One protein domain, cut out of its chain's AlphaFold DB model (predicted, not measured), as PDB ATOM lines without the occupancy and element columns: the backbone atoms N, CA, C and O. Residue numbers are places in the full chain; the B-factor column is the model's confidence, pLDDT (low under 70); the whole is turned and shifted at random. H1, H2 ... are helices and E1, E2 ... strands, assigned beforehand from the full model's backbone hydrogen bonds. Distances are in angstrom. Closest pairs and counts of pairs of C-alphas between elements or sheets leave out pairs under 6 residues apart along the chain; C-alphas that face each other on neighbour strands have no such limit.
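This is residues 2 to 31 and 44 to 71 of the 72 residues of the protein "Flagellar hook-basal body protein" of Virgibacillus halodenitrificans (UniProt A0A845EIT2). A small two-stranded hairpin of E1 and E2, with a wide loop at its far end, makes one end of a long rod, and a single long straight helix, H1, makes the rest. Residues 12 to 31 of the helix and its tail stick out at one end, and residues 54 to 64 of the loop stick out at the other. The printed part has 58 residues, with one named helix and two named strands in the order H1, E1, E2; the sheet's order is E1, E2, antiparallel, and the class is mostly helix. The whole is extended, with a radius of gyration of the C-alphas of 20.2 A and spans of 65 by 26 by 13 A.

Find C-alpha 47 at (-9.706, -42.314, 36.643), where strand E1, residues 47 to 49, begins. Strand E2, residues 67 to 69, ends at C-alpha 69, at (-9.142, -41.526, 31.406). Go back to C-alpha 2 at (-11.241, -55.058, 28.505); from there H1, residues 2 to 27, runs 37.3 A to C-alpha 27.

Look first at the hairpin, where E1 and E2 are antiparallel at 157 degrees between their directions. C-alphas 48 and 68 face each other at 4.5 A. N 47 and O 69 are within hydrogen-bond range at 2.9 A, as are N 69 and O 47 at 3.0 A. H1 and E2 are apart. In H1 every O i to N i+4 pair is within hydrogen-bond range.

The C-alphas farthest apart are those of Thr 31 and Ala 56, 65.9 A. Residues 32 to 43 are not printed, and C-alphas 31 and 44 are 35.5 A apart across the cut. E1 to E2 is a long link of 17 residues. The mean pLDDT of the printed part is 76.8, and residues 46 to 71 are under 70.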
ATOM      1  N   SER A   2      -9.965 -54.955  27.755       76.44
ATOM      2  CA  SER A   2     -11.241 -55.058  28.505       76.44
ATOM      3  C   SER A   2     -11.930 -53.704  28.798       76.44
ATOM      4  O   SER A   2     -13.125 -53.557  28.570       76.44
ATOM      5  N   ARG A   3     -11.179 -52.670  29.205       72.75
ATOM      6  CA  ARG A   3     -11.754 -51.369  29.613       72.75
ATOM      7  C   ARG A   3     -12.387 -50.571  28.469       72.75
ATOM      8  O   ARG A   3     -13.467 -50.024  28.653       72.75
ATOM      9  N   THR A   4     -11.758 -50.542  27.295       79.44
ATOM     10  CA  THR A   4     -12.285 -49.829  26.119       79.44
ATOM     11  C   THR A   4     -13.592 -50.452  25.624       79.44
ATOM     12  O   THR A   4     -14.500 -49.728  25.237       79.44
ATOM     13  N   MET A   5     -13.721 -51.784  25.695       82.94
ATOM     14  CA  MET A   5     -14.976 -52.464  25.358       82.94
ATOM     15  C   MET A   5     -16.084 -52.179  26.371       82.94
ATOM     16  O   MET A   5     -17.224 -51.988  25.968       82.94
ATOM     17  N   ILE A   6     -15.761 -52.104  27.666       82.56
ATOM     18  CA  ILE A   6     -16.737 -51.735  28.703       82.56
ATOM     19  C   ILE A   6     -17.233 -50.301  28.481       82.56
ATOM     20  O   ILE A   6     -18.435 -50.070  28.490       82.56
ATOM     21  N   GLN A   7     -16.329 -49.355  28.208       80.19
ATOM     22  CA  GLN A   7     -16.696 -47.971  27.894       80.19
ATOM     23  C   GLN A   7     -17.576 -47.896  26.645       80.19
ATOM     24  O   GLN A   7     -18.652 -47.311  26.691       80.19
ATOM     25  N   ALA A   8     -17.173 -48.566  25.560       84.25
ATOM     26  CA  ALA A   8     -17.966 -48.623  24.338       84.25
ATOM     27  C   ALA A   8     -19.356 -49.233  24.587       84.25
ATOM     28  O   ALA A   8     -20.349 -48.696  24.110       84.25
ATOM     29  N   ALA A   9     -19.454 -50.311  25.370       86.31
ATOM     30  CA  ALA A   9     -20.728 -50.935  25.717       86.31
ATOM     31  C   ALA A   9     -21.635 -50.009  26.547       86.31
ATOM     32  O   ALA A   9     -22.842 -49.966  26.300       86.31
ATOM     33  N   VAL A  10     -21.076 -49.249  27.496       85.44
ATOM     34  CA  VAL A  10     -21.820 -48.252  28.286       85.44
ATOM     35  C   VAL A  10     -22.342 -47.137  27.384       85.44
ATOM     36  O   VAL A  10     -23.540 -46.854  27.398       85.44
ATOM     37  N   THR A  11     -21.483 -46.558  26.542       85.88
ATOM     38  CA  THR A  11     -21.882 -45.507  25.596       85.88
ATOM     39  C   THR A  11     -22.945 -46.011  24.619       85.88
ATOM     40  O   THR A  11     -23.943 -45.332  24.393       85.88
ATOM     41  N   MET A  12     -22.797 -47.224  24.082       89.69
ATOM     42  CA  MET A  12     -23.790 -47.820  23.184       89.69
ATOM     43  C   MET A  12     -25.147 -48.031  23.867       89.69
ATOM     44  O   MET A  12     -26.177 -47.764  23.254       89.69
ATOM     45  N   ASN A  13     -25.171 -48.439  25.140       89.50
ATOM     46  CA  ASN A  13     -26.419 -48.544  25.905       89.50
ATOM     47  C   ASN A  13     -27.092 -47.180  26.113       89.50
ATOM     48  O   ASN A  13     -28.308 -47.061  25.962       89.50
ATOM     49  N   GLN A  14     -26.314 -46.139  26.420       89.00
ATOM     50  CA  GLN A  14     -26.841 -44.776  26.537       89.00
ATOM     51  C   GLN A  14     -27.425 -44.285  25.205       89.00
ATOM     52  O   GLN A  14     -28.519 -43.721  25.175       89.00
ATOM     53  N   LEU A  15     -26.731 -44.542  24.089       89.75
ATOM     54  CA  LEU A  15     -27.220 -44.205  22.752       89.75
ATOM     55  C   LEU A  15     -28.512 -44.956  22.415       89.75
ATOM     56  O   LEU A  15     -29.446 -44.331  21.918       89.75
ATOM     57  N   GLN A  16     -28.602 -46.248  22.739       92.19
ATOM     58  CA  GLN A  16     -29.825 -47.030  22.546       92.19
ATOM     59  C   GLN A  16     -30.997 -46.431  23.333       92.19
ATOM     60  O   GLN A  16     -32.043 -46.150  22.756       92.19
ATOM     61  N   SER A  17     -30.800 -46.127  24.619       92.56
ATOM     62  CA  SER A  17     -31.840 -45.510  25.451       92.56
ATOM     63  C   SER A  17     -32.294 -44.148  24.907       92.56
ATOM     64  O   SER A  17     -33.484 -43.823  24.926       92.56
ATOM     65  N   LYS A  18     -31.363 -43.357  24.356       90.88
ATOM     66  CA  LYS A  18     -31.682 -42.087  23.699       90.88
ATOM     67  C   LYS A  18     -32.501 -42.287  22.421       90.88
ATOM     68  O   LYS A  18     -33.447 -41.534  22.194       90.88
ATOM     69  N   LEU A  19     -32.164 -43.284  21.603       93.25
ATOM     70  CA  LEU A  19     -32.934 -43.629  20.406       93.25
ATOM     71  C   LEU A  19     -34.353 -44.077  20.766       93.25
ATOM     72  O   LEU A  19     -35.300 -43.632  20.123       93.25
ATOM     73  N   ASP A  20     -34.518 -44.864  21.827       94.12
ATOM     74  CA  ASP A  20     -35.833 -45.326  22.287       94.12
ATOM     75  C   ASP A  20     -36.718 -44.162  22.767       94.12
ATOM     76  O   ASP A  20     -37.929 -44.141  22.519       94.12
ATOM     77  N   LEU A  21     -36.119 -43.161  23.421       93.25
ATOM     78  CA  LEU A  21     -36.802 -41.925  23.817       93.25
ATOM     79  C   LEU A  21     -37.218 -41.083  22.615       93.25
ATOM     80  O   LEU A  21     -38.361 -40.630  22.555       93.25
ATOM     81  N   ILE A  22     -36.319 -40.898  21.646       92.44
ATOM     82  CA  ILE A  22     -36.628 -40.175  20.408       92.44
ATOM     83  C   ILE A  22     -37.742 -40.898  19.648       92.44
ATOM     84  O   ILE A  22     -38.697 -40.255  19.222       92.44
ATOM     85  N   GLY A  23     -37.661 -42.225  19.532       93.44
ATOM     86  CA  GLY A  23     -38.687 -43.053  18.904       93.44
ATOM     87  C   GLY A  23     -40.045 -42.901  19.587       93.44
ATOM     88  O   GLY A  23     -41.047 -42.694  18.909       93.44
ATOM     89  N   ASN A  24     -40.079 -42.908  20.923       94.38
ATOM     90  CA  ASN A  24     -41.309 -42.671  21.681       94.38
ATOM     91  C   ASN A  24     -41.878 -41.267  21.461       94.38
ATOM     92  O   ASN A  24     -43.082 -41.135  21.246       94.38
ATOM     93  N   ASN A  25     -41.043 -40.227  21.513       93.50
ATOM     94  CA  ASN A  25     -41.501 -38.854  21.309       93.50
ATOM     95  C   ASN A  25     -42.027 -38.656  19.884       93.50
ATOM     96  O   ASN A  25     -43.080 -38.059  19.692       93.50
ATOM     97  N   MET A  26     -41.328 -39.211  18.892       93.12
ATOM     98  CA  MET A  26     -41.720 -39.140  17.487       93.12
ATOM     99  C   MET A  26     -43.033 -39.884  17.231       93.12
ATOM    100  O   MET A  26     -43.931 -39.329  16.606       93.12
ATOM    101  N   ALA A  27     -43.188 -41.094  17.775       93.88
ATOM    102  CA  ALA A  27     -44.419 -41.873  17.646       93.88
ATOM    103  C   ALA A  27     -45.639 -41.193  18.292       93.88
ATOM    104  O   ALA A  27     -46.765 -41.428  17.868       93.88
ATOM    105  N   ASN A  28     -45.430 -40.352  19.308       92.50
ATOM    106  CA  ASN A  28     -46.498 -39.637  20.007       92.50
ATOM    107  C   ASN A  28     -46.581 -38.148  19.635       92.50
ATOM    108  O   ASN A  28     -47.317 -37.402  20.282       92.50
ATOM    109  N   SER A  29     -45.858 -37.701  18.604       92.31
ATOM    110  CA  SER A  29     -45.801 -36.284  18.229       92.31
ATOM    111  C   SER A  29     -47.156 -35.720  17.785       92.31
ATOM    112  O   SER A  29     -47.371 -34.515  17.892       92.31
ATOM    113  N   GLU A  30     -48.064 -36.565  17.295       91.94
ATOM    114  CA  GLU A  30     -49.414 -36.170  16.860       91.94
ATOM    115  C   GLU A  30     -50.485 -36.394  17.944       91.94
ATOM    116  O   GLU A  30     -51.653 -36.044  17.768       91.94
ATOM    117  N   THR A  31     -50.105 -36.947  19.100       92.06
ATOM    118  CA  THR A  31     -51.029 -37.189  20.209       92.06
ATOM    119  C   THR A  31     -51.290 -35.881  20.960       92.06
ATOM    120  O   THR A  31     -50.407 -35.328  21.618       92.06
ATOM    121  N   LEU A  44     -19.352 -40.986  33.491       71.62
ATOM    122  CA  LEU A  44     -18.944 -41.662  34.714       71.62
ATOM    123  C   LEU A  44     -17.569 -41.161  35.208       71.62
ATOM    124  O   LEU A  44     -16.850 -40.432  34.519       71.62
ATOM    125  N   LEU A  45     -17.211 -41.556  36.435       71.94
ATOM    126  CA  LEU A  45     -16.011 -41.118  37.157       71.94
ATOM    127  C   LEU A  45     -14.730 -41.194  36.300       71.94
ATOM    128  O   LEU A  45     -14.405 -42.228  35.719       71.94
ATOM    129  N   PHE A  46     -13.956 -40.110  36.280       64.56
ATOM    130  CA  PHE A  46     -12.643 -40.081  35.635       64.56
ATOM    131  C   PHE A  46     -11.601 -40.765  36.524       64.56
ATOM    132  O   PHE A  46     -11.435 -40.402  37.688       64.56
ATOM    133  N   GLN A  47     -10.858 -41.723  35.971       64.31
ATOM    134  CA  GLN A  47      -9.706 -42.314  36.643       64.31
ATOM    135  C   GLN A  47      -8.447 -41.558  36.202       64.31
ATOM    136  O   GLN A  47      -8.057 -41.606  35.033       64.31
ATOM    137  N   GLN A  48      -7.812 -40.846  37.134       67.69
ATOM    138  CA  GLN A  48      -6.492 -40.262  36.915       67.69
ATOM    139  C   GLN A  48      -5.429 -41.317  37.230       67.69
ATOM    140  O   GLN A  48      -5.402 -41.870  38.328       67.69
ATOM    141  N   ILE A  49      -4.590 -41.635  36.245       67.69
ATOM    142  CA  ILE A  49      -3.460 -42.548  36.411       67.69
ATOM    143  C   ILE A  49      -2.178 -41.726  36.348       67.69
ATOM    144  O   ILE A  49      -1.776 -41.281  35.271       67.69
ATOM    145  N   ASP A  50      -1.520 -41.556  37.491       64.25
ATOM    146  CA  ASP A  50      -0.200 -40.927  37.558       64.25
ATOM    147  C   ASP A  50       0.857 -41.945  37.125       64.25
ATOM    148  O   ASP A  50       1.360 -42.754  37.906       64.25
ATOM    149  N   ASN A  51       1.133 -41.949  35.820       61.03
ATOM    150  CA  ASN A  51       2.020 -42.923  35.189       61.03
ATOM    151  C   ASN A  51       3.490 -42.460  35.127       61.03
ATOM    152  O   ASN A  51       4.336 -43.171  34.591       61.03
ATOM    153  N   LEU A  52       3.806 -41.274  35.660       57.84
ATOM    154  CA  LEU A  52       5.156 -40.713  35.712       57.84
ATOM    155  C   LEU A  52       5.524 -40.438  37.174       57.84
ATOM    156  O   LEU A  52       5.063 -39.469  37.761       57.84
ATOM    157  N   LYS A  53       6.367 -41.293  37.764       57.84
ATOM    158  CA  LYS A  53       6.916 -41.087  39.119       57.84
ATOM    159  C   LYS A  53       8.299 -40.421  39.129       57.84
ATOM    160  O   LYS A  53       8.833 -40.169  40.203       57.84
ATOM    161  N   ASP A  54       8.884 -40.173  37.957       61.62
ATOM    162  CA  ASP A  54      10.240 -39.635  37.816       61.62
ATOM    163  C   ASP A  54      10.217 -38.127  37.509       61.62
ATOM    164  O   ASP A  54       9.685 -37.695  36.479       61.62
ATOM    165  N   GLY A  55      10.805 -37.338  38.413       61.62
ATOM    166  CA  GLY A  55      10.835 -35.873  38.378       61.62
ATOM    167  C   GLY A  55      11.614 -35.280  37.200       61.62
ATOM    168  O   GLY A  55      11.398 -34.115  36.863       61.62
ATOM    169  N   ALA A  56      12.451 -36.068  36.515       61.22
ATOM    170  CA  ALA A  56      13.145 -35.632  35.300       61.22
ATOM    171  C   ALA A  56      12.179 -35.288  34.145       61.22
ATOM    172  O   ALA A  56      12.485 -34.446  33.306       61.22
ATOM    173  N   ASN A  57      10.981 -35.882  34.132       59.47
ATOM    174  CA  ASN A  57       9.977 -35.687  33.081       59.47
ATOM    175  C   ASN A  57       9.032 -34.487  33.329       59.47
ATOM    176  O   ASN A  57       8.055 -34.299  32.592       59.47
ATOM    177  N   ALA A  58       9.269 -33.706  34.390       60.41
ATOM    178  CA  ALA A  58       8.450 -32.549  34.763       60.41
ATOM    179  C   ALA A  58       8.991 -31.214  34.214       60.41
ATOM    180  O   ALA A  58       8.225 -30.264  34.042       60.41
ATOM    181  N   VAL A  59      10.291 -31.121  33.915       60.56
ATOM    182  CA  VAL A  59      10.918 -29.864  33.481       60.56
ATOM    183  C   VAL A  59      10.568 -29.589  32.014       60.56
ATOM    184  O   VAL A  59      11.048 -30.269  31.114       60.56
ATOM    185  N   GLY A  60       9.715 -28.587  31.771       66.50
ATOM    186  CA  GLY A  60       9.345 -28.120  30.425       66.50
ATOM    187  C   GLY A  60       8.021 -28.658  29.867       66.50
ATOM    188  O   GLY A  60       7.721 -28.436  28.694       66.50
ATOM    189  N   ARG A  61       7.206 -29.350  30.674       63.53
ATOM    190  CA  ARG A  61       5.919 -29.898  30.221       63.53
ATOM    191  C   ARG A  61       4.781 -28.876  30.348       63.53
ATOM    192  O   ARG A  61       4.594 -28.273  31.397       63.53
ATOM    193  N   LEU A  62       3.989 -28.732  29.283       67.44
ATOM    194  CA  LEU A  62       2.802 -27.859  29.221       67.44
ATOM    195  C   LEU A  62       1.486 -28.590  29.550       67.44
ATOM    196  O   LEU A  62       0.437 -27.960  29.654       67.44
ATOM    197  N   THR A  63       1.519 -29.918  29.686       67.00
ATOM    198  CA  THR A  63       0.344 -30.751  29.968       67.00
ATOM    199  C   THR A  63       0.246 -31.139  31.453       67.00
ATOM    200  O   THR A  63       1.281 -31.383  32.089       67.00
ATOM    201  N   PRO A  64      -0.982 -31.230  32.011       65.19
ATOM    202  CA  PRO A  64      -1.218 -31.658  33.393       65.19
ATOM    203  C   PRO A  64      -0.596 -33.020  33.724       65.19
ATOM    204  O   PRO A  64      -0.391 -33.847  32.838       65.19
ATOM    205  N   ASP A  65      -0.298 -33.242  35.006       65.94
ATOM    206  CA  ASP A  65       0.246 -34.513  35.486       65.94
ATOM    207  C   ASP A  65      -0.779 -35.653  35.435       65.94
ATOM    208  O   ASP A  65      -1.975 -35.445  35.662       65.94
ATOM    209  N   GLY A  66      -0.287 -36.843  35.090       63.78
ATOM    210  CA  GLY A  66      -1.092 -38.047  34.914       63.78
ATOM    211  C   GLY A  66      -1.899 -38.116  33.609       63.78
ATOM    212  O   GLY A  66      -2.120 -37.141  32.892       63.78
ATOM    213  N   VAL A  67      -2.361 -39.323  33.284       67.62
ATOM    214  CA  VAL A  67      -3.300 -39.569  32.185       67.62
ATOM    215  C   VAL A  67      -4.707 -39.614  32.780       67.62
ATOM    216  O   VAL A  67      -5.020 -40.503  33.574       67.62
ATOM    217  N   ARG A  68      -5.567 -38.656  32.411       62.59
ATOM    218  CA  ARG A  68      -6.995 -38.674  32.765       62.59
ATOM    219  C   ARG A  68      -7.765 -39.513  31.756       62.59
ATOM    220  O   ARG A  68      -7.862 -39.148  30.588       62.59
ATOM    221  N   ILE A  69      -8.326 -40.623  32.219       64.75
ATOM    222  CA  ILE A  69      -9.142 -41.526  31.406       64.75
ATOM    223  C   ILE A  69     -10.568 -41.477  31.955       64.75
ATOM    224  O   ILE A  69     -10.803 -41.826  33.112       64.75
ATOM    225  N   GLY A  70     -11.525 -41.020  31.142       60.22
ATOM    226  CA  GLY A  70     -12.952 -41.073  31.487       60.22
ATOM    227  C   GLY A  70     -13.470 -42.506  31.457       60.22
ATOM    228  O   GLY A  70     -12.984 -43.299  30.650       60.22
ATOM    229  N   SER A  71     -14.424 -42.862  32.325       63.34
ATOM    230  CA  SER A  71     -14.975 -44.227  32.361       63.34
ATOM    231  C   SER A  71     -16.209 -44.454  31.477       63.34
ATOM    232  O   SER A  71     -16.879 -45.470  31.654       63.34
TER     233      SER A  71